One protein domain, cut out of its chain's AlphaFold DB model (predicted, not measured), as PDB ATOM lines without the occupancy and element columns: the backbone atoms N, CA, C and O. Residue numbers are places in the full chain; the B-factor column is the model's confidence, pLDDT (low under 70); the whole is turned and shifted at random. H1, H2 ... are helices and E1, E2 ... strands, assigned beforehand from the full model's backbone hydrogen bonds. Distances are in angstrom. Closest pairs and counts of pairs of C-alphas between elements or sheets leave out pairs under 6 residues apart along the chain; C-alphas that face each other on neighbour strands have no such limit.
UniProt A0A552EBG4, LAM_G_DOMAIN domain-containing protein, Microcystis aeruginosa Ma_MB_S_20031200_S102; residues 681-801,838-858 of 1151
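This is residues 681 to 801 and 838 to 858 of the 1151 residues of the protein "LAM_G_DOMAIN domain-containing protein" of Microcystis aeruginosa Ma_MB_S_20031200_S102 (UniProt A0A552EBG4). Two sheets lie face to face as a sandwich, their strands almost aligned: a broad sheet of six strands, E1, E2, E9, E4, E7 and E6 in that order, and a smaller one, E3, E8 and E5, that covers part of one of its faces. The short helix H1 packs on the other face of the broad sheet, across E7 and E4, and along one side of the sandwich E7 bends and comes close to E5. The printed part has 142 residues, with nine named strands, E1 to E9, followed by one named helix, H1; both sheets are antiparallel throughout and the class is mostly strand. The whole is compact, with a radius of gyration of the C-alphas of 15.1 A and spans of 44 by 33 by 27 A.

Find C-alpha 681 at (247.466, 366.924, 224.152), where E1 begins; it runs over residues 681 to 685. E2, residues 691 to 697, comes next with 21.2 A from first to last C-alpha. E3, residues 706 to 714, is 25.1 A long, and E4, residues 720 to 726, is 20.3 A. E5 holds residues 739 to 743 and E6 residues 759 to 764. E7, residues 767 to 774, bends by 62 degrees at residue 770. Look for E8 from C-alpha 779 at (244.151, 363.723, 245.540); it runs through residues 779 to 787 for 26.5 A. E9, residues 793 to 800, is 23.4 A long. After the cut look for H1, residues 845 to 852, which ends at C-alpha 852, (234.539, 387.699, 238.739).

Start at the edge strand E1 of the larger sheet, which is twisted. E1 and E2 form a hairpin, antiparallel at 176 degrees, with N 682 and O 694 2.8 A apart. E2 and E9 are antiparallel, with N 693 and O 797 at 2.8 A. E9 and E4 follow, with N 722 and O 798 at 2.8 A, then E4 and E7, with N 723 and O 771 at 2.9 A. E7 and E6, a hairpin, have N 760 and O 772 at 2.8 A, and E6 is the other edge strand. In the smaller sheet the inner strand E8 is antiparallel to E3, with N 708 and O 785 at 2.8 A, and to E5, with N 741 and O 784 at 2.8 A. The two sheets form a sandwich, two sheets face to face: the parts that face each other are 9.5 A centre to centre, and the strands stand at 8 degrees. The closest C-alphas of E5 and E7 are those of Ile 739 and Ser 767, 4.6 A apart. E1 and E8 are apart. H1 is on the larger sheet at a height of 9.5 A over the sheet; it lies over E7 and only just over E4, on which 3 of its 8 C-alphas fall. It runs across the strands, at 75 degrees to E7 on the local plane, and the closest C-alphas of the two are those of Asn 774 and Tyr 846, 6.8 A apart. In H1 every O i to N i+4 pair is within hydrogen-bond range.

The C-alphas farthest apart are those of Asn 703 and Ser 858, at 47.6 A. Residues 802 to 837 are not printed, and C-alphas 801 and 838 are 26.2 A apart across the cut. The links E4 to E5 and E5 to E6 are long, with 12 and 15 residues; within the second, residues 754 to 755 pair with residues 760 to 761 of E6, antiparallel. The model's mean pLDDT over the printed part is 72.9, and 49 residues are under 70, among them residues 696 to 706, 727 to 733, 838 to 844 and 847 to 858.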
ATOM      1  N   ILE A 681     247.583 367.050 222.676       56.38
ATOM      2  CA  ILE A 681     247.466 366.924 224.152       56.38
ATOM      3  C   ILE A 681     248.551 367.770 224.839       56.38
ATOM      4  O   ILE A 681     249.736 367.590 224.571       56.38
ATOM      5  N   TYR A 682     248.176 368.640 225.783       56.09
ATOM      6  CA  TYR A 682     249.089 369.549 226.493       56.09
ATOM      7  C   TYR A 682     248.862 369.548 228.015       56.09
ATOM      8  O   TYR A 682     247.718 369.583 228.462       56.09
ATOM      9  N   GLN A 683     249.933 369.521 228.830       66.12
ATOM     10  CA  GLN A 683     249.871 369.551 230.308       66.12
ATOM     11  C   GLN A 683     250.980 370.405 230.941       66.12
ATOM     12  O   GLN A 683     252.144 370.303 230.554       66.12
ATOM     13  N   LYS A 684     250.651 371.188 231.980       63.59
ATOM     14  CA  LYS A 684     251.622 371.957 232.786       63.59
ATOM     15  C   LYS A 684     251.324 371.891 234.285       63.59
ATOM     16  O   LYS A 684     250.176 371.945 234.719       63.59
ATOM     17  N   ASN A 685     252.399 371.863 235.075       72.06
ATOM     18  CA  ASN A 685     252.370 371.900 236.535       72.06
ATOM     19  C   ASN A 685     253.084 373.162 237.034       72.06
ATOM     20  O   ASN A 685     254.301 373.274 236.909       72.06
ATOM     21  N   GLY A 686     252.326 374.100 237.597       63.28
ATOM     22  CA  GLY A 686     252.827 375.346 238.173       63.28
ATOM     23  C   GLY A 686     253.013 375.308 239.690       63.28
ATOM     24  O   GLY A 686     252.688 374.327 240.370       63.28
ATOM     25  N   GLN A 687     253.547 376.404 240.232       67.44
ATOM     26  CA  GLN A 687     253.595 376.631 241.681       67.44
ATOM     27  C   GLN A 687     252.193 376.964 242.240       67.44
ATOM     28  O   GLN A 687     251.224 377.074 241.493       67.44
ATOM     29  N   ASN A 688     252.067 377.074 243.568       67.81
ATOM     30  CA  ASN A 688     250.830 377.443 244.282       67.81
ATOM     31  C   ASN A 688     249.575 376.636 243.900       67.81
ATOM     32  O   ASN A 688     248.474 377.184 243.887       67.81
ATOM     33  N   SER A 689     249.739 375.336 243.640       67.94
ATOM     34  CA  SER A 689     248.665 374.406 243.258       67.94
ATOM     35  C   SER A 689     248.080 374.627 241.856       67.94
ATOM     36  O   SER A 689     247.003 374.109 241.561       67.94
ATOM     37  N   TYR A 690     248.775 375.357 240.973       73.88
ATOM     38  CA  TYR A 690     248.356 375.520 239.579       73.88
ATOM     39  C   TYR A 690     248.668 374.274 238.739       73.88
ATOM     40  O   TYR A 690     249.793 373.760 238.724       73.88
ATOM     41  N   ARG A 691     247.664 373.776 238.026       75.19
ATOM     42  CA  ARG A 691     247.721 372.618 237.131       75.19
ATOM     43  C   ARG A 691     246.864 372.932 235.909       75.19
ATOM     44  O   ARG A 691     245.792 373.511 236.067       75.19
ATOM     45  N   TYR A 692     247.313 372.542 234.719       71.31
ATOM     46  CA  TYR A 692     246.609 372.837 233.469       71.31
ATOM     47  C   TYR A 692     246.716 371.698 232.445       71.31
ATOM     48  O   TYR A 692     247.776 371.079 232.335       71.31
ATOM     49  N   PHE A 693     245.628 371.433 231.717       72.75
ATOM     50  CA  PHE A 693     245.471 370.368 230.723       72.75
ATOM     51  C   PHE A 693     244.585 370.813 229.546       72.75
ATOM     52  O   PHE A 693     243.523 371.389 229.772       72.75
ATOM     53  N   VAL A 694     244.984 370.468 228.317       68.94
ATOM     54  CA  VAL A 694     244.169 370.600 227.093       68.94
ATOM     55  C   VAL A 694     244.283 369.343 226.231       68.94
ATOM     56  O   VAL A 694     245.355 368.736 226.176       68.94
ATOM     57  N   HIS A 695     243.199 368.968 225.549       72.00
ATOM     58  CA  HIS A 695     243.192 367.950 224.501       72.00
ATOM     59  C   HIS A 695     242.262 368.341 223.341       72.00
ATOM     60  O   HIS A 695     241.059 368.488 223.571       72.00
ATOM     61  N   ASP A 696     242.814 368.435 222.126       67.25
ATOM     62  CA  ASP A 696     242.082 368.764 220.892       67.25
ATOM     63  C   ASP A 696     242.173 367.622 219.876       67.25
ATOM     64  O   ASP A 696     243.211 366.966 219.780       67.25
ATOM     65  N   ASN A 697     241.098 367.412 219.117       65.00
ATOM     66  CA  ASN A 697     241.030 366.466 218.002       65.00
ATOM     67  C   ASN A 697     240.475 367.175 216.756       65.00
ATOM     68  O   ASN A 697     239.304 367.559 216.750       65.00
ATOM     69  N   ASP A 698     241.307 367.310 215.716       54.66
ATOM     70  CA  ASP A 698     240.926 367.763 214.370       54.66
ATOM     71  C   ASP A 698     240.750 366.524 213.477       54.66
ATOM     72  O   ASP A 698     241.718 365.928 212.993       54.66
ATOM     73  N   SER A 699     239.504 366.107 213.249       46.00
ATOM     74  CA  SER A 699     239.150 364.782 212.719       46.00
ATOM     75  C   SER A 699     239.468 364.543 211.232       46.00
ATOM     76  O   SER A 699     239.028 363.552 210.650       46.00
ATOM     77  N   ASN A 700     240.270 365.398 210.599       41.66
ATOM     78  CA  ASN A 700     240.525 365.340 209.159       41.66
ATOM     79  C   ASN A 700     241.624 364.357 208.729       41.66
ATOM     80  O   ASN A 700     241.868 364.245 207.528       41.66
ATOM     81  N   TYR A 701     242.291 363.650 209.653       35.78
ATOM     82  CA  TYR A 701     243.478 362.871 209.273       35.78
ATOM     83  C   TYR A 701     243.593 361.427 209.756       35.78
ATOM     84  O   TYR A 701     244.426 360.726 209.184       35.78
ATOM     85  N   GLN A 702     242.771 360.918 210.683       41.62
ATOM     86  CA  GLN A 702     242.748 359.476 210.980       41.62
ATOM     87  C   GLN A 702     241.344 358.953 211.298       41.62
ATOM     88  O   GLN A 702     240.648 359.454 212.175       41.62
ATOM     89  N   ASN A 703     240.961 357.894 210.586       43.50
ATOM     90  CA  ASN A 703     239.743 357.112 210.784       43.50
ATOM     91  C   ASN A 703     239.847 356.206 212.038       43.50
ATOM     92  O   ASN A 703     239.727 354.983 211.938       43.50
ATOM     93  N   GLU A 704     240.133 356.767 213.218       50.66
ATOM     94  CA  GLU A 704     240.213 356.010 214.478       50.66
ATOM     95  C   GLU A 704     239.400 356.665 215.612       50.66
ATOM     96  O   GLU A 704     239.156 357.868 215.640       50.66
ATOM     97  N   LEU A 705     238.919 355.840 216.550       55.47
ATOM     98  CA  LEU A 705     238.123 356.263 217.707       55.47
ATOM     99  C   LEU A 705     239.032 356.825 218.813       55.47
ATOM    100  O   LEU A 705     239.909 356.113 219.303       55.47
ATOM    101  N   VAL A 706     238.770 358.048 219.279       64.12
ATOM    102  CA  VAL A 706     239.552 358.680 220.353       64.12
ATOM    103  C   VAL A 706     239.096 358.160 221.717       64.12
ATOM    104  O   VAL A 706     237.922 358.268 222.080       64.12
ATOM    105  N   ASN A 707     240.027 357.603 222.500       76.19
ATOM    106  CA  ASN A 707     239.797 357.144 223.876       76.19
ATOM    107  C   ASN A 707     240.980 357.530 224.771       76.19
ATOM    108  O   ASN A 707     241.987 356.823 224.845       76.19
ATOM    109  N   TYR A 708     240.843 358.657 225.465       78.38
ATOM    110  CA  TYR A 708     241.862 359.209 226.348       78.38
ATOM    111  C   TYR A 708     241.474 359.048 227.820       78.38
ATOM    112  O   TYR A 708     240.325 359.276 228.211       78.38
ATOM    113  N   ARG A 709     242.445 358.684 228.670       78.81
ATOM    114  CA  ARG A 709     242.296 358.646 230.135       78.81
ATOM    115  C   ARG A 709     243.542 359.183 230.817       78.81
ATOM    116  O   ARG A 709     244.646 358.751 230.494       78.81
ATOM    117  N   ASN A 710     243.356 360.046 231.810       76.88
ATOM    118  CA  ASN A 710     244.445 360.589 232.611       76.88
ATOM    119  C   ASN A 710     244.053 360.775 234.081       76.88
ATOM    120  O   ASN A 710     242.885 360.963 234.411       76.88
ATOM    121  N   ASN A 711     245.054 360.747 234.961       79.69
ATOM    122  CA  ASN A 711     244.899 361.015 236.386       79.69
ATOM    123  C   ASN A 711     245.525 362.370 236.734       79.69
ATOM    124  O   ASN A 711     246.733 362.557 236.600       79.69
ATOM    125  N   PHE A 712     244.710 363.293 237.233       78.62
ATOM    126  CA  PHE A 712     245.083 364.670 237.528       78.62
ATOM    127  C   PHE A 712     245.231 364.878 239.038       78.62
ATOM    128  O   PHE A 712     244.277 364.689 239.793       78.62
ATOM    129  N   GLN A 713     246.436 365.219 239.506       83.06
ATOM    130  CA  GLN A 713     246.694 365.421 240.938       83.06
ATOM    131  C   GLN A 713     246.315 366.837 241.371       83.06
ATOM    132  O   GLN A 713     246.878 367.809 240.864       83.06
ATOM    133  N   ILE A 714     245.415 366.938 242.351       84.56
ATOM    134  CA  ILE A 714     245.004 368.207 242.957       84.56
ATOM    135  C   ILE A 714     245.614 368.341 244.351       84.56
ATOM    136  O   ILE A 714     245.427 367.481 245.218       84.56
ATOM    137  N   ASP A 715     246.332 369.442 244.562       82.50
ATOM    138  CA  ASP A 715     247.012 369.741 245.820       82.50
ATOM    139  C   ASP A 715     246.019 370.231 246.893       82.50
ATOM    140  O   ASP A 715     244.976 370.823 246.600       82.50
ATOM    141  N   SER A 716     246.349 370.005 248.167       80.31
ATOM    142  CA  SER A 716     245.532 370.481 249.293       80.31
ATOM    143  C   SER A 716     245.471 372.008 249.345       80.31
ATOM    144  O   SER A 716     246.488 372.682 249.186       80.31
ATOM    145  N   GLY A 717     244.275 372.550 249.582       74.50
ATOM    146  CA  GLY A 717     244.039 373.996 249.627       74.50
ATOM    147  C   GLY A 717     243.922 374.667 248.254       74.50
ATOM    148  O   GLY A 717     244.022 375.888 248.186       74.50
ATOM    149  N   THR A 718     243.727 373.896 247.178       81.44
ATOM    150  CA  THR A 718     243.383 374.429 245.850       81.44
ATOM    151  C   THR A 718     242.009 375.117 245.911       81.44
ATOM    152  O   THR A 718     241.047 374.447 246.283       81.44
ATOM    153  N   PRO A 719     241.884 376.415 245.567       75.38
ATOM    154  CA  PRO A 719     240.611 377.137 245.622       75.38
ATOM    155  C   PRO A 719     239.576 376.674 244.599       75.38
ATOM    156  O   PRO A 719     238.415 376.520 244.952       75.38
ATOM    157  N   TYR A 720     239.978 376.433 243.347       80.31
ATOM    158  CA  TYR A 720     239.047 376.040 242.285       80.31
ATOM    159  C   TYR A 720     239.648 374.989 241.349       80.31
ATOM    160  O   TYR A 720     240.840 375.041 241.039       80.31
ATOM    161  N   LEU A 721     238.802 374.073 240.875       84.56
ATOM    162  CA  LEU A 721     239.025 373.204 239.713       84.56
ATOM    163  C   LEU A 721     237.964 373.534 238.664       84.56
ATOM    164  O   LEU A 721     236.795 373.696 239.018       84.56
ATOM    165  N   TYR A 722     238.350 373.574 237.392       84.00
ATOM    166  CA  TYR A 722     237.414 373.771 236.300       84.00
ATOM    167  C   TYR A 722     237.700 372.900 235.079       84.00
ATOM    168  O   TYR A 722     238.839 372.489 234.868       84.00
ATOM    169  N   ALA A 723     236.665 372.633 234.277       82.56
ATOM    170  CA  ALA A 723     236.779 371.956 232.987       82.56
ATOM    171  C   ALA A 723     235.739 372.462 231.977       82.56
ATOM    172  O   ALA A 723     234.631 372.830 232.371       82.56
ATOM    173  N   VAL A 724     236.064 372.436 230.686       80.38
ATOM    174  CA  VAL A 724     235.163 372.805 229.586       80.38
ATOM    175  C   VAL A 724     235.389 371.911 228.362       80.38
ATOM    176  O   VAL A 724     236.520 371.520 228.076       80.38
ATOM    177  N   LEU A 725     234.308 371.579 227.650       81.06
ATOM    178  CA  LEU A 725     234.334 370.816 226.399       81.06
ATOM    179  C   LEU A 725     233.550 371.553 225.303       81.06
ATOM    180  O   LEU A 725     232.366 371.861 225.474       81.06
ATOM    181  N   THR A 726     234.206 371.795 224.169       74.44
ATOM    182  CA  THR A 726     233.680 372.531 223.002       74.44
ATOM    183  C   THR A 726     234.026 371.823 221.690       74.44
ATOM    184  O   THR A 726     234.828 370.897 221.699       74.44
ATOM    185  N   GLN A 727     233.395 372.198 220.574       67.00
ATOM    186  CA  GLN A 727     233.615 371.562 219.270       67.00
ATOM    187  C   GLN A 727     235.020 371.808 218.708       67.00
ATOM    188  O   GLN A 727     235.569 370.935 218.055       67.00
ATOM    189  N   ASN A 728     235.617 372.962 218.994       65.62
ATOM    190  CA  ASN A 728     237.011 373.290 218.691       65.62
ATOM    191  C   ASN A 728     237.427 374.541 219.485       65.62
ATOM    192  O   ASN A 728     236.611 375.148 220.187       65.62
ATOM    193  N   ASP A 729     238.689 374.950 219.370       57.62
ATOM    194  CA  ASP A 729     239.253 376.073 220.126       57.62
ATOM    195  C   ASP A 729     238.636 377.444 219.775       57.62
ATOM    196  O   ASP A 729     238.793 378.386 220.554       57.62
ATOM    197  N   ASN A 730     237.862 377.549 218.690       54.09
ATOM    198  CA  ASN A 730     237.175 378.767 218.246       54.09
ATOM    199  C   ASN A 730     235.648 378.721 218.426       54.09
ATOM    200  O   ASN A 730     234.964 379.696 218.114       54.09
ATOM    201  N   SER A 731     235.101 377.625 218.958       59.38
ATOM    202  CA  SER A 731     233.663 377.442 219.150       59.38
ATOM    203  C   SER A 731     233.282 377.333 220.628       59.38
ATOM    204  O   SER A 731     234.061 376.913 221.480       59.38
ATOM    205  N   ILE A 732     232.050 377.735 220.927       60.22
ATOM    206  CA  ILE A 732     231.349 377.518 222.206       60.22
ATOM    207  C   ILE A 732     230.365 376.342 222.125       60.22
ATOM    208  O   ILE A 732     229.736 375.969 223.127       60.22
ATOM    209  N   ASP A 733     230.177 375.795 220.923       67.38
ATOM    210  CA  ASP A 733     229.235 374.721 220.666       67.38
ATOM    211  C   ASP A 733     229.727 373.427 221.296       67.38
ATOM    212  O   ASP A 733     230.925 373.168 221.410       67.38
ATOM    213  N   PHE A 734     228.778 372.618 221.752       77.31
ATOM    214  CA  PHE A 734     229.088 371.333 222.353       77.31
ATOM    215  C   PHE A 734     229.367 370.290 221.248       77.31
ATOM    216  O   PHE A 734     228.531 370.143 220.352       77.31
ATOM    217  N   PRO A 735     230.478 369.529 221.310       80.50
ATOM    218  CA  PRO A 735     230.822 368.514 220.314       80.50
ATOM    219  C   PRO A 735     229.880 367.312 220.420       80.50
ATOM    220  O   PRO A 735     230.036 366.441 221.282       80.50
ATOM    221  N   VAL A 736     228.876 367.247 219.544       77.19
ATOM    222  CA  VAL A 736     227.889 366.159 219.552       77.19
ATOM    223  C   VAL A 736     228.578 364.833 219.217       77.19
ATOM    224  O   VAL A 736     228.925 364.568 218.073       77.19
ATOM    225  N   GLY A 737     228.749 363.988 220.234       75.44
ATOM    226  CA  GLY A 737     229.394 362.678 220.124       75.44
ATOM    227  C   GLY A 737     230.584 362.503 221.068       75.44
ATOM    228  O   GLY A 737     230.864 361.371 221.448       75.44
ATOM    229  N   ALA A 738     231.227 363.587 221.516       83.56
ATOM    230  CA  ALA A 738     232.341 363.511 222.461       83.56
ATOM    231  C   ALA A 738     231.860 363.469 223.926       83.56
ATOM    232  O   ALA A 738     230.999 364.244 224.359       83.56
ATOM    233  N   ILE A 739     232.432 362.553 224.709       87.19
ATOM    234  CA  ILE A 739     232.064 362.266 226.098       87.19
ATOM    235  C   ILE A 739     233.242 362.555 227.031       87.19
ATOM    236  O   ILE A 739     234.162 361.741 227.111       87.19
ATOM    237  N   LEU A 740     233.172 363.658 227.782       89.69
ATOM    238  CA  LEU A 740     234.070 363.993 228.889       89.69
ATOM    239  C   LEU A 740     233.466 363.531 230.223       89.69
ATOM    240  O   LEU A 740     232.358 363.934 230.584       89.69
ATOM    241  N   ASN A 741     234.220 362.735 230.984       87.50
ATOM    242  CA  ASN A 741     233.904 362.363 232.363       87.50
ATOM    243  C   ASN A 741     235.028 362.788 233.314       87.50
ATOM    244  O   ASN A 741     236.202 362.543 233.032       87.50
ATOM    245  N   VAL A 742     234.645 363.335 234.469       89.12
ATOM    246  CA  VAL A 742     235.543 363.719 235.567       89.12
ATOM    247  C   VAL A 742     235.044 363.074 236.867       89.12
ATOM    248  O   VAL A 742     233.867 363.213 237.215       89.12
ATOM    249  N   GLN A 743     235.933 362.366 237.573       91.56
ATOM    250  CA  GLN A 743     235.653 361.656 238.827       91.56
ATOM    251  C   GLN A 743     236.591 362.104 239.959       91.56
ATOM    252  O   GLN A 743     237.813 362.129 239.786       91.56
ATOM    253  N   ALA A 744     236.018 362.401 241.127       90.38
ATOM    254  CA  ALA A 744     236.740 362.742 242.350       90.38
ATOM    255  C   ALA A 744     237.431 361.526 242.999       90.38
ATOM    256  O   ALA A 744     237.009 360.384 242.788       90.38
ATOM    257  N   PRO A 745     238.437 361.748 243.869       90.75
ATOM    258  CA  PRO A 745     239.118 360.682 244.604       90.75
ATOM    259  C   PRO A 745     238.196 359.806 245.469       90.75
ATOM    260  O   PRO A 745     238.505 358.636 245.695       90.75
ATOM    261  N   ASP A 746     237.072 360.343 245.956       87.69
ATOM    262  CA  ASP A 746     236.079 359.600 246.744       87.69
ATOM    263  C   ASP A 746     235.091 358.768 245.897       87.69
ATOM    264  O   ASP A 746     234.246 358.056 246.445       87.69
ATOM    265  N   GLY A 747     235.225 358.818 244.568       84.94
ATOM    266  CA  GLY A 747     234.387 358.111 243.602       84.94
ATOM    267  C   GLY A 747     233.224 358.931 243.037       84.94
ATOM    268  O   GLY A 747     232.510 358.420 242.167       84.94
ATOM    269  N   THR A 748     233.031 360.181 243.473       87.38
ATOM    270  CA  THR A 748     231.967 361.069 242.969       87.38
ATOM    271  C   THR A 748     232.174 361.408 241.489       87.38
ATOM    272  O   THR A 748     233.243 361.872 241.105       87.38
ATOM    273  N   ASN A 749     231.153 361.188 240.652       86.06
ATOM    274  CA  ASN A 749     231.176 361.466 239.209       86.06
ATOM    275  C   ASN A 749     230.362 362.720 238.868       86.06
ATOM    276  O   ASN A 749     229.214 362.833 239.297       86.06
ATOM    277  N   TYR A 750     230.915 363.593 238.023       87.69
ATOM    278  CA  TYR A 750     230.301 364.873 237.636       87.69
ATOM    279  C   TYR A 750     229.637 364.847 236.247       87.69
ATOM    280  O   TYR A 750     229.495 365.871 235.594       87.69
ATOM    281  N   ASN A 751     229.231 363.671 235.767       80.25
ATOM    282  CA  ASN A 751     228.658 363.454 234.429       80.25
ATOM    283  C   ASN A 751     227.133 363.687 234.334       80.25
ATOM    284  O   ASN A 751     226.468 363.147 233.449       80.25
ATOM    285  N   HIS A 752     226.576 364.474 235.251       80.56
ATOM    286  CA  HIS A 752     225.187 364.934 235.241       80.56
ATOM    287  C   HIS A 752     225.119 366.369 235.771       80.56
ATOM    288  O   HIS A 752     226.071 366.837 236.397       80.56
ATOM    289  N   ASP A 753     224.006 367.058 235.526       80.94
ATOM    290  CA  ASP A 753     223.834 368.435 235.988       80.94
ATOM    291  C   ASP A 753     223.860 368.507 237.521       80.94
ATOM    292  O   ASP A 753     223.088 367.828 238.205       80.94
ATOM    293  N   ILE A 754     224.754 369.337 238.058       82.06
ATOM    294  CA  ILE A 754     224.930 369.573 239.494       82.06
ATOM    295  C   ILE A 754     224.970 371.080 239.713       82.06
ATOM    296  O   ILE A 754     225.684 371.793 239.016       82.06
ATOM    297  N   GLN A 755     224.225 371.562 240.702       81.25
ATOM    298  CA  GLN A 755     224.313 372.934 241.185       81.25
ATOM    299  C   GLN A 755     224.073 372.922 242.696       81.25
ATOM    300  O   GLN A 755     222.939 373.039 243.162       81.25
ATOM    301  N   ASP A 756     225.145 372.727 243.460       83.06
ATOM    302  CA  ASP A 756     225.128 372.755 244.925       83.06
ATOM    303  C   ASP A 756     225.993 373.901 245.474       83.06
ATOM    304  O   ASP A 756     226.432 374.772 244.721       83.06
ATOM    305  N   GLU A 757     226.197 373.939 246.795       76.50
ATOM    306  CA  GLU A 757     226.943 374.997 247.489       76.50
ATOM    307  C   GLU A 757     228.433 375.073 247.105       76.50
ATOM    308  O   GLU A 757     229.054 376.100 247.369       76.50
ATOM    309  N   ASN A 758     229.004 374.033 246.480       80.25
ATOM    310  CA  ASN A 758     230.426 373.956 246.128       80.25
ATOM    311  C   ASN A 758     230.716 373.473 244.695       80.25
ATOM    312  O   ASN A 758     231.849 373.623 244.243       80.25
ATOM    313  N   SER A 759     229.752 372.894 243.979       86.00
ATOM    314  CA  SER A 759     229.961 372.303 242.651       86.00
ATOM    315  C   SER A 759     228.896 372.740 241.650       86.00
ATOM    316  O   SER A 759     227.694 372.661 241.922       86.00
ATOM    317  N   LEU A 760     229.351 373.136 240.462       84.31
ATOM    318  CA  LEU A 760     228.527 373.409 239.291       84.31
ATOM    319  C   LEU A 760     228.998 372.516 238.140       84.31
ATOM    320  O   LEU A 760     230.099 372.706 237.631       84.31
ATOM    321  N   ALA A 761     228.170 371.571 237.708       84.69
ATOM    322  CA  ALA A 761     228.389 370.769 236.509       84.69
ATOM    323  C   ALA A 761     227.229 371.002 235.540       84.69
ATOM    324  O   ALA A 761     226.068 370.866 235.920       84.69
ATOM    325  N   ILE A 762     227.548 371.356 234.299       79.31
ATOM    326  CA  ILE A 762     226.594 371.474 233.197       79.31
ATOM    327  C   ILE A 762     226.948 370.395 232.189       79.31
ATOM    328  O   ILE A 762     228.080 370.329 231.695       79.31
ATOM    329  N   THR A 763     225.972 369.561 231.867       80.19
ATOM    330  CA  THR A 763     226.151 368.411 230.993       80.19
ATOM    331  C   THR A 763     225.277 368.499 229.755       80.19
ATOM    332  O   THR A 763     224.213 369.112 229.737       80.19
ATOM    333  N   SER A 764     225.749 367.896 228.670       75.75
ATOM    334  CA  SER A 764     224.974 367.705 227.450       75.75
ATOM    335  C   SER A 764     225.152 366.263 227.003       75.75
ATOM    336  O   SER A 764     226.277 365.778 226.923       75.75
ATOM    337  N   ASN A 765     224.052 365.543 226.774       70.19
ATOM    338  CA  ASN A 765     224.077 364.133 226.361       70.19
ATOM    339  C   ASN A 765     224.974 363.232 227.246       70.19
ATOM    340  O   ASN A 765     225.712 362.394 226.734       70.19
ATOM    341  N   SER A 766     224.919 363.411 228.575       71.00
ATOM    342  CA  SER A 766     225.730 362.673 229.569       71.00
ATOM    343  C   SER A 766     227.250 362.906 229.495       71.00
ATOM    344  O   SER A 766     228.023 362.122 230.043       71.00
ATOM    345  N   SER A 767     227.673 363.993 228.850       84.06
ATOM    346  CA  SER A 767     229.054 364.476 228.788       84.06
ATOM    347  C   SER A 767     229.166 365.831 229.481       84.06
ATOM    348  O   SER A 767     228.247 366.652 229.397       84.06
ATOM    349  N   ILE A 768     230.278 366.079 230.172       84.75
ATOM    350  CA  ILE A 768     230.540 367.373 230.809       84.75
ATOM    351  C   ILE A 768     230.785 368.419 229.724       84.75
ATOM    352  O   ILE A 768     231.740 368.314 228.963       84.75
ATOM    353  N   ARG A 769     229.936 369.452 229.687       81.12
ATOM    354  CA  ARG A 769     230.158 370.660 228.883       81.12
ATOM    355  C   ARG A 769     230.953 371.694 229.670       81.12
ATOM    356  O   ARG A 769     231.841 372.327 229.116       81.12
ATOM    357  N   CYS A 770     230.632 371.858 230.952       81.44
ATOM    358  CA  CYS A 770     231.318 372.770 231.861       81.44
ATOM    359  C   CYS A 770     231.302 372.217 233.291       81.44
ATOM    360  O   CYS A 770     230.292 371.671 233.733       81.44
ATOM    361  N   LEU A 771     232.394 372.401 234.032       85.31
ATOM    362  CA  LEU A 771     232.538 372.023 235.435       85.31
ATOM    363  C   LEU A 771     233.280 373.122 236.203       85.31
ATOM    364  O   LEU A 771     234.336 373.559 235.758       85.31
ATOM    365  N   ILE A 772     232.763 373.520 237.366       82.94
ATOM    366  CA  ILE A 772     233.463 374.305 238.390       82.94
ATOM    367  C   ILE A 772     233.282 373.611 239.734       82.94
ATOM    368  O   ILE A 772     232.163 373.296 240.135       82.94
ATOM    369  N   ILE A 773     234.379 373.438 240.463       84.56
ATOM    370  CA  ILE A 773     234.375 372.951 241.840       84.56
ATOM    371  C   ILE A 773     235.137 373.949 242.701       84.56
ATOM    372  O   ILE A 773     236.312 374.220 242.455       84.56
ATOM    373  N   ASN A 774     234.464 374.475 243.718       84.75
ATOM    374  CA  ASN A 774     235.044 375.291 244.774       84.75
ATOM    375  C   ASN A 774     235.617 374.383 245.870       84.75
ATOM    376  O   ASN A 774     234.939 373.475 246.351       84.75
ATOM    377  N   ASN A 775     236.856 374.642 246.279       83.94
ATOM    378  CA  ASN A 775     237.631 373.836 247.225       83.94
ATOM    379  C   ASN A 775     237.632 372.326 246.885       83.94
ATOM    380  O   ASN A 775     237.197 371.513 247.710       83.94
ATOM    381  N   PRO A 776     238.101 371.922 245.684       89.06
ATOM    382  CA  PRO A 776     238.147 370.520 245.280       89.06
ATOM    383  C   PRO A 776     238.921 369.649 246.278       89.06
ATOM    384  O   PRO A 776     239.923 370.060 246.866       89.06
ATOM    385  N   GLN A 777     238.475 368.400 246.430       87.38
ATOM    386  CA  GLN A 777     239.182 367.405 247.233       87.38
ATOM    387  C   GLN A 777     240.616 367.216 246.727       87.38
ATOM    388  O   GLN A 777     240.849 367.001 245.537       87.38
ATOM    389  N   SER A 778     241.584 367.232 247.642       87.25
ATOM    390  CA  SER A 778     242.969 366.909 247.304       87.25
ATOM    391  C   SER A 778     243.117 365.427 246.979       87.25
ATOM    392  O   SER A 778     242.597 364.582 247.713       87.25
ATOM    393  N   GLY A 779     243.891 365.100 245.952       85.69
ATOM    394  CA  GLY A 779     244.151 363.723 245.540       85.69
ATOM    395  C   GLY A 779     244.068 363.535 244.030       85.69
ATOM    396  O   GLY A 779     244.084 364.497 243.267       85.69
ATOM    397  N   SER A 780     243.994 362.274 243.608       88.69
ATOM    398  CA  SER A 780     243.986 361.881 242.198       88.69
ATOM    399  C   SER A 780     242.576 361.913 241.614       88.69
ATOM    400  O   SER A 780     241.761 361.055 241.947       88.69
ATOM    401  N   TRP A 781     242.314 362.850 240.711       90.88
ATOM    402  CA  TRP A 781     241.074 362.938 239.943       90.88
ATOM    403  C   TRP A 781     241.209 362.180 238.626       90.88
ATOM    404  O   TRP A 781     242.244 362.271 237.972       90.88
ATOM    405  N   ASN A 782     240.189 361.423 238.228       86.81
ATOM    406  CA  ASN A 782     240.210 360.660 236.980       86.81
ATOM    407  C   ASN A 782     239.457 361.426 235.889       86.81
ATOM    408  O   ASN A 782     238.297 361.792 236.083       86.81
ATOM    409  N   ILE A 783     240.119 361.664 234.758       86.94
ATOM    410  CA  ILE A 783     239.562 362.347 233.590       86.94
ATOM    411  C   ILE A 783     239.570 361.366 232.423       86.94
ATOM    412  O   ILE A 783     240.596 360.749 232.129       86.94
ATOM    413  N   SER A 784     238.443 361.242 231.724       85.31
ATOM    414  CA  SER A 784     238.365 360.452 230.494       85.31
ATOM    415  C   SER A 784     237.578 361.164 229.407       85.31
ATOM    416  O   SER A 784     236.536 361.751 229.693       85.31
ATOM    417  N   ILE A 785     238.071 361.080 228.172       85.94
ATOM    418  CA  ILE A 785     237.441 361.641 226.976       85.94
ATOM    419  C   ILE A 785     237.287 360.515 225.956       85.94
ATOM    420  O   ILE A 785     238.255 359.818 225.658       85.94
ATOM    421  N   ASN A 786     236.075 360.316 225.442       83.25
ATOM    422  CA  ASN A 786     235.811 359.391 224.339       83.25
ATOM    423  C   ASN A 786     235.100 360.131 223.210       83.25
ATOM    424  O   ASN A 786     234.043 360.702 223.462       83.25
ATOM    425  N   ALA A 787     235.621 360.079 221.988       81.56
ATOM    426  CA  ALA A 787     234.974 360.665 220.817       81.56
ATOM    427  C   ALA A 787     234.956 359.660 219.646       81.56
ATOM    428  O   ALA A 787     235.977 359.025 219.375       81.56
ATOM    429  N   PRO A 788     233.805 359.465 218.973       73.81
ATOM    430  CA  PRO A 788     233.716 358.673 217.751       73.81
ATOM    431  C   PRO A 788     234.583 359.241 216.623       73.81
ATOM    432  O   PRO A 788     234.873 360.434 216.587       73.81
ATOM    433  N   GLU A 789     234.919 358.375 215.669       65.31
ATOM    434  CA  GLU A 789     235.573 358.746 214.412       65.31
ATOM    435  C   GLU A 789     234.825 359.905 213.726       65.31
ATOM    436  O   GLU A 789     233.598 359.865 213.587       65.31
ATOM    437  N   GLY A 790     235.555 360.952 213.331       63.69
ATOM    438  CA  GLY A 790     234.992 362.134 212.668       63.69
ATOM    439  C   GLY A 790     234.496 363.255 213.593       63.69
ATOM    440  O   GLY A 790     234.151 364.323 213.091       63.69
ATOM    441  N   VAL A 791     234.466 363.072 214.922       70.50
ATOM    442  CA  VAL A 791     233.989 364.106 215.864       70.50
ATOM    443  C   VAL A 791     235.135 365.006 216.335       70.50
ATOM    444  O   VAL A 791     235.976 364.578 217.125       70.50
ATOM    445  N   GLU A 792     235.121 366.264 215.888       74.38
ATOM    446  CA  GLU A 792     236.025 367.323 216.363       74.38
ATOM    447  C   GLU A 792     235.663 367.765 217.791       74.38
ATOM    448  O   GLU A 792     234.476 367.886 218.129       74.38
ATOM    449  N   PHE A 793     236.672 367.996 218.638       78.69
ATOM    450  CA  PHE A 793     236.479 368.575 219.972       78.69
ATOM    451  C   PHE A 793     237.719 369.325 220.492       78.69
ATOM    452  O   PHE A 793     238.846 369.038 220.103       78.69
ATOM    453  N   HIS A 794     237.492 370.233 221.445       77.75
ATOM    454  CA  HIS A 794     238.479 370.920 222.284       77.75
ATOM    455  C   HIS A 794     238.081 370.763 223.754       77.75
ATOM    456  O   HIS A 794     236.995 371.203 224.158       77.75
ATOM    457  N   CYS A 795     238.938 370.126 224.553       79.62
ATOM    458  CA  CYS A 795     238.743 369.913 225.986       79.62
ATOM    459  C   CYS A 795     239.812 370.642 226.795       79.62
ATOM    460  O   CYS A 795     240.999 370.417 226.594       79.62
ATOM    461  N   GLU A 796     239.401 371.402 227.804       78.06
ATOM    462  CA  GLU A 796     240.291 372.163 228.682       78.06
ATOM    463  C   GLU A 796     239.962 371.890 230.158       78.06
ATOM    464  O   GLU A 796     238.794 371.791 230.533       78.06
ATOM    465  N   LEU A 797     240.984 371.745 231.009       80.56
ATOM    466  CA  LEU A 797     240.851 371.538 232.455       80.56
ATOM    467  C   LEU A 797     241.998 372.214 233.213       80.56
ATOM    468  O   LEU A 797     243.165 372.085 232.845       80.56
ATOM    469  N   GLY A 798     241.692 372.889 234.319       78.75
ATOM    470  CA  GLY A 798     242.708 373.575 235.113       78.75
ATOM    471  C   GLY A 798     242.316 373.827 236.562       78.75
ATOM    472  O   GLY A 798     241.147 373.765 236.937       78.75
ATOM    473  N   THR A 799     243.306 374.120 237.400       81.31
ATOM    474  CA  THR A 799     243.095 374.630 238.761       81.31
ATOM    475  C   THR A 799     243.406 376.118 238.836       81.31
ATOM    476  O   THR A 799     244.127 376.657 238.002       81.31
ATOM    477  N   VAL A 800     242.883 376.802 239.851       73.12
ATOM    478  CA  VAL A 800     243.279 378.183 240.171       73.12
ATOM    479  C   VAL A 800     244.288 378.138 241.318       73.12
ATOM    480  O   VAL A 800     244.039 377.426 242.289       73.12
ATOM    481  N   PRO A 801     245.428 378.845 241.250       68.69
ATOM    482  CA  PRO A 801     246.375 378.891 242.358       68.69
ATOM    483  C   PRO A 801     245.812 379.610 243.592       68.69
ATOM    484  O   PRO A 801     244.971 380.498 243.495       68.69
ATOM    485  N   ASN A 838     223.060 379.630 231.259       46.31
ATOM    486  CA  ASN A 838     222.241 380.272 232.288       46.31
ATOM    487  C   ASN A 838     222.172 381.791 232.109       46.31
ATOM    488  O   ASN A 838     223.163 382.439 231.785       46.31
ATOM    489  N   GLN A 839     221.016 382.382 232.434       47.66
ATOM    490  CA  GLN A 839     220.967 383.811 232.751       47.66
ATOM    491  C   GLN A 839     221.882 384.060 233.962       47.66
ATOM    492  O   GLN A 839     221.779 383.346 234.964       47.66
ATOM    493  N   THR A 840     222.768 385.057 233.874       48.38
ATOM    494  CA  THR A 840     223.784 385.421 234.889       48.38
ATOM    495  C   THR A 840     223.240 385.512 236.316       48.38
ATOM    496  O   THR A 840     223.958 385.276 237.289       48.38
ATOM    497  N   ASP A 841     221.948 385.798 236.454       49.41
ATOM    498  CA  ASP A 841     221.275 385.993 237.733       49.41
ATOM    499  C   ASP A 841     221.172 384.703 238.571       49.41
ATOM    500  O   ASP A 841     221.230 384.781 239.802       49.41
ATOM    501  N   ASN A 842     221.151 383.518 237.945       55.50
ATOM    502  CA  ASN A 842     220.899 382.224 238.607       55.50
ATOM    503  C   ASN A 842     222.154 381.426 239.016       55.50
ATOM    504  O   ASN A 842     222.026 380.313 239.534       55.50
ATOM    505  N   LEU A 843     223.363 381.958 238.810       63.94
ATOM    506  CA  LEU A 843     224.597 381.268 239.206       63.94
ATOM    507  C   LEU A 843     224.823 381.317 240.737       63.94
ATOM    508  O   LEU A 843     224.548 382.353 241.358       63.94
ATOM    509  N   PRO A 844     225.348 380.239 241.362       66.50
ATOM    510  CA  PRO A 844     225.762 380.249 242.766       66.50
ATOM    511  C   PRO A 844     226.873 381.270 243.028       66.50
ATOM    512  O   PRO A 844     227.691 381.531 242.147       66.50
ATOM    513  N   THR A 845     226.950 381.807 244.250       71.56
ATOM    514  CA  THR A 845     227.915 382.865 244.601       71.56
ATOM    515  C   THR A 845     229.358 382.469 244.299       71.56
ATOM    516  O   THR A 845     230.039 383.234 243.642       71.56
ATOM    517  N   TYR A 846     229.805 381.254 244.636       70.50
ATOM    518  CA  TYR A 846     231.183 380.828 244.341       70.50
ATOM    519  C   TYR A 846     231.493 380.747 242.837       70.50
ATOM    520  O   TYR A 846     232.646 380.908 242.450       70.50
ATOM    521  N   ALA A 847     230.492 380.465 241.994       67.06
ATOM    522  CA  ALA A 847     230.652 380.411 240.544       67.06
ATOM    523  C   ALA A 847     230.671 381.825 239.951       67.06
ATOM    524  O   ALA A 847     231.400 382.069 238.995       67.06
ATOM    525  N   LYS A 848     229.919 382.760 240.553       66.88
ATOM    526  CA  LYS A 848     230.021 384.197 240.272       66.88
ATOM    527  C   LYS A 848     231.376 384.745 240.717       66.88
ATOM    528  O   LYS A 848     232.023 385.384 239.912       66.88
ATOM    529  N   ASP A 849     231.859 384.389 241.905       66.38
ATOM    530  CA  ASP A 849     233.180 384.786 242.411       66.38
ATOM    531  C   ASP A 849     234.314 384.220 241.533       66.38
ATOM    532  O   ASP A 849     235.277 384.920 241.220       66.38
ATOM    533  N   PHE A 850     234.185 382.963 241.082       66.94
ATOM    534  CA  PHE A 850     235.081 382.370 240.086       66.94
ATOM    535  C   PHE A 850     235.030 383.130 238.759       66.94
ATOM    536  O   PHE A 850     236.064 383.380 238.155       66.94
ATOM    537  N   LEU A 851     233.842 383.522 238.299       61.03
ATOM    538  CA  LEU A 851     233.687 384.296 237.074       61.03
ATOM    539  C   LEU A 851     234.234 385.726 237.236       61.03
ATOM    540  O   LEU A 851     234.859 386.242 236.318       61.03
ATOM    541  N   ASP A 852     234.071 386.349 238.401       60.50
ATOM    542  CA  ASP A 852     234.539 387.699 238.739       60.50
ATOM    543  C   ASP A 852     236.067 387.768 238.884       60.50
ATOM    544  O   ASP A 852     236.663 388.804 238.587       60.50
ATOM    545  N   LEU A 853     236.726 386.660 239.250       55.12
ATOM    546  CA  LEU A 853     238.187 386.520 239.151       55.12
ATOM    547  C   LEU A 853     238.695 386.772 237.718       55.12
ATOM    548  O   LEU A 853     239.845 387.184 237.547       55.12
ATOM    549  N   PHE A 854     237.847 386.551 236.705       51.25
ATOM    550  CA  PHE A 854     238.220 386.589 235.288       51.25
ATOM    551  C   PHE A 854     237.347 387.515 234.415       51.25
ATOM    552  O   PHE A 854     237.626 387.652 233.223       51.25
ATOM    553  N   THR A 855     236.330 388.192 234.966       47.62
ATOM    554  CA  THR A 855     235.427 389.096 234.225       47.62
ATOM    555  C   THR A 855     235.477 390.546 234.719       47.62
ATOM    556  O   THR A 855     235.851 390.868 235.842       47.62
ATOM    557  N   SER A 856     235.115 391.468 233.823       46.47
ATOM    558  CA  SER A 856     235.272 392.929 233.901       46.47
ATOM    559  C   SER A 856     234.419 393.664 234.954       46.47
ATOM    560  O   SER A 856     234.368 394.898 234.936       46.47
ATOM    561  N   ALA A 857     233.748 392.958 235.866       36.78
ATOM    562  CA  ALA A 857     232.812 393.555 236.824       36.78
ATOM    563  C   ALA A 857     233.489 394.423 237.907       36.78
ATOM    564  O   ALA A 857     232.870 395.350 238.423       36.78
ATOM    565  N   SER A 858     234.783 394.232 238.184       37.47
ATOM    566  CA  SER A 858     235.562 395.102 239.086       37.47
ATOM    567  C   SER A 858     236.058 396.411 238.438       37.47
ATOM    568  O   SER A 858     236.659 397.240 239.119       37.47
TER     569      SER A 858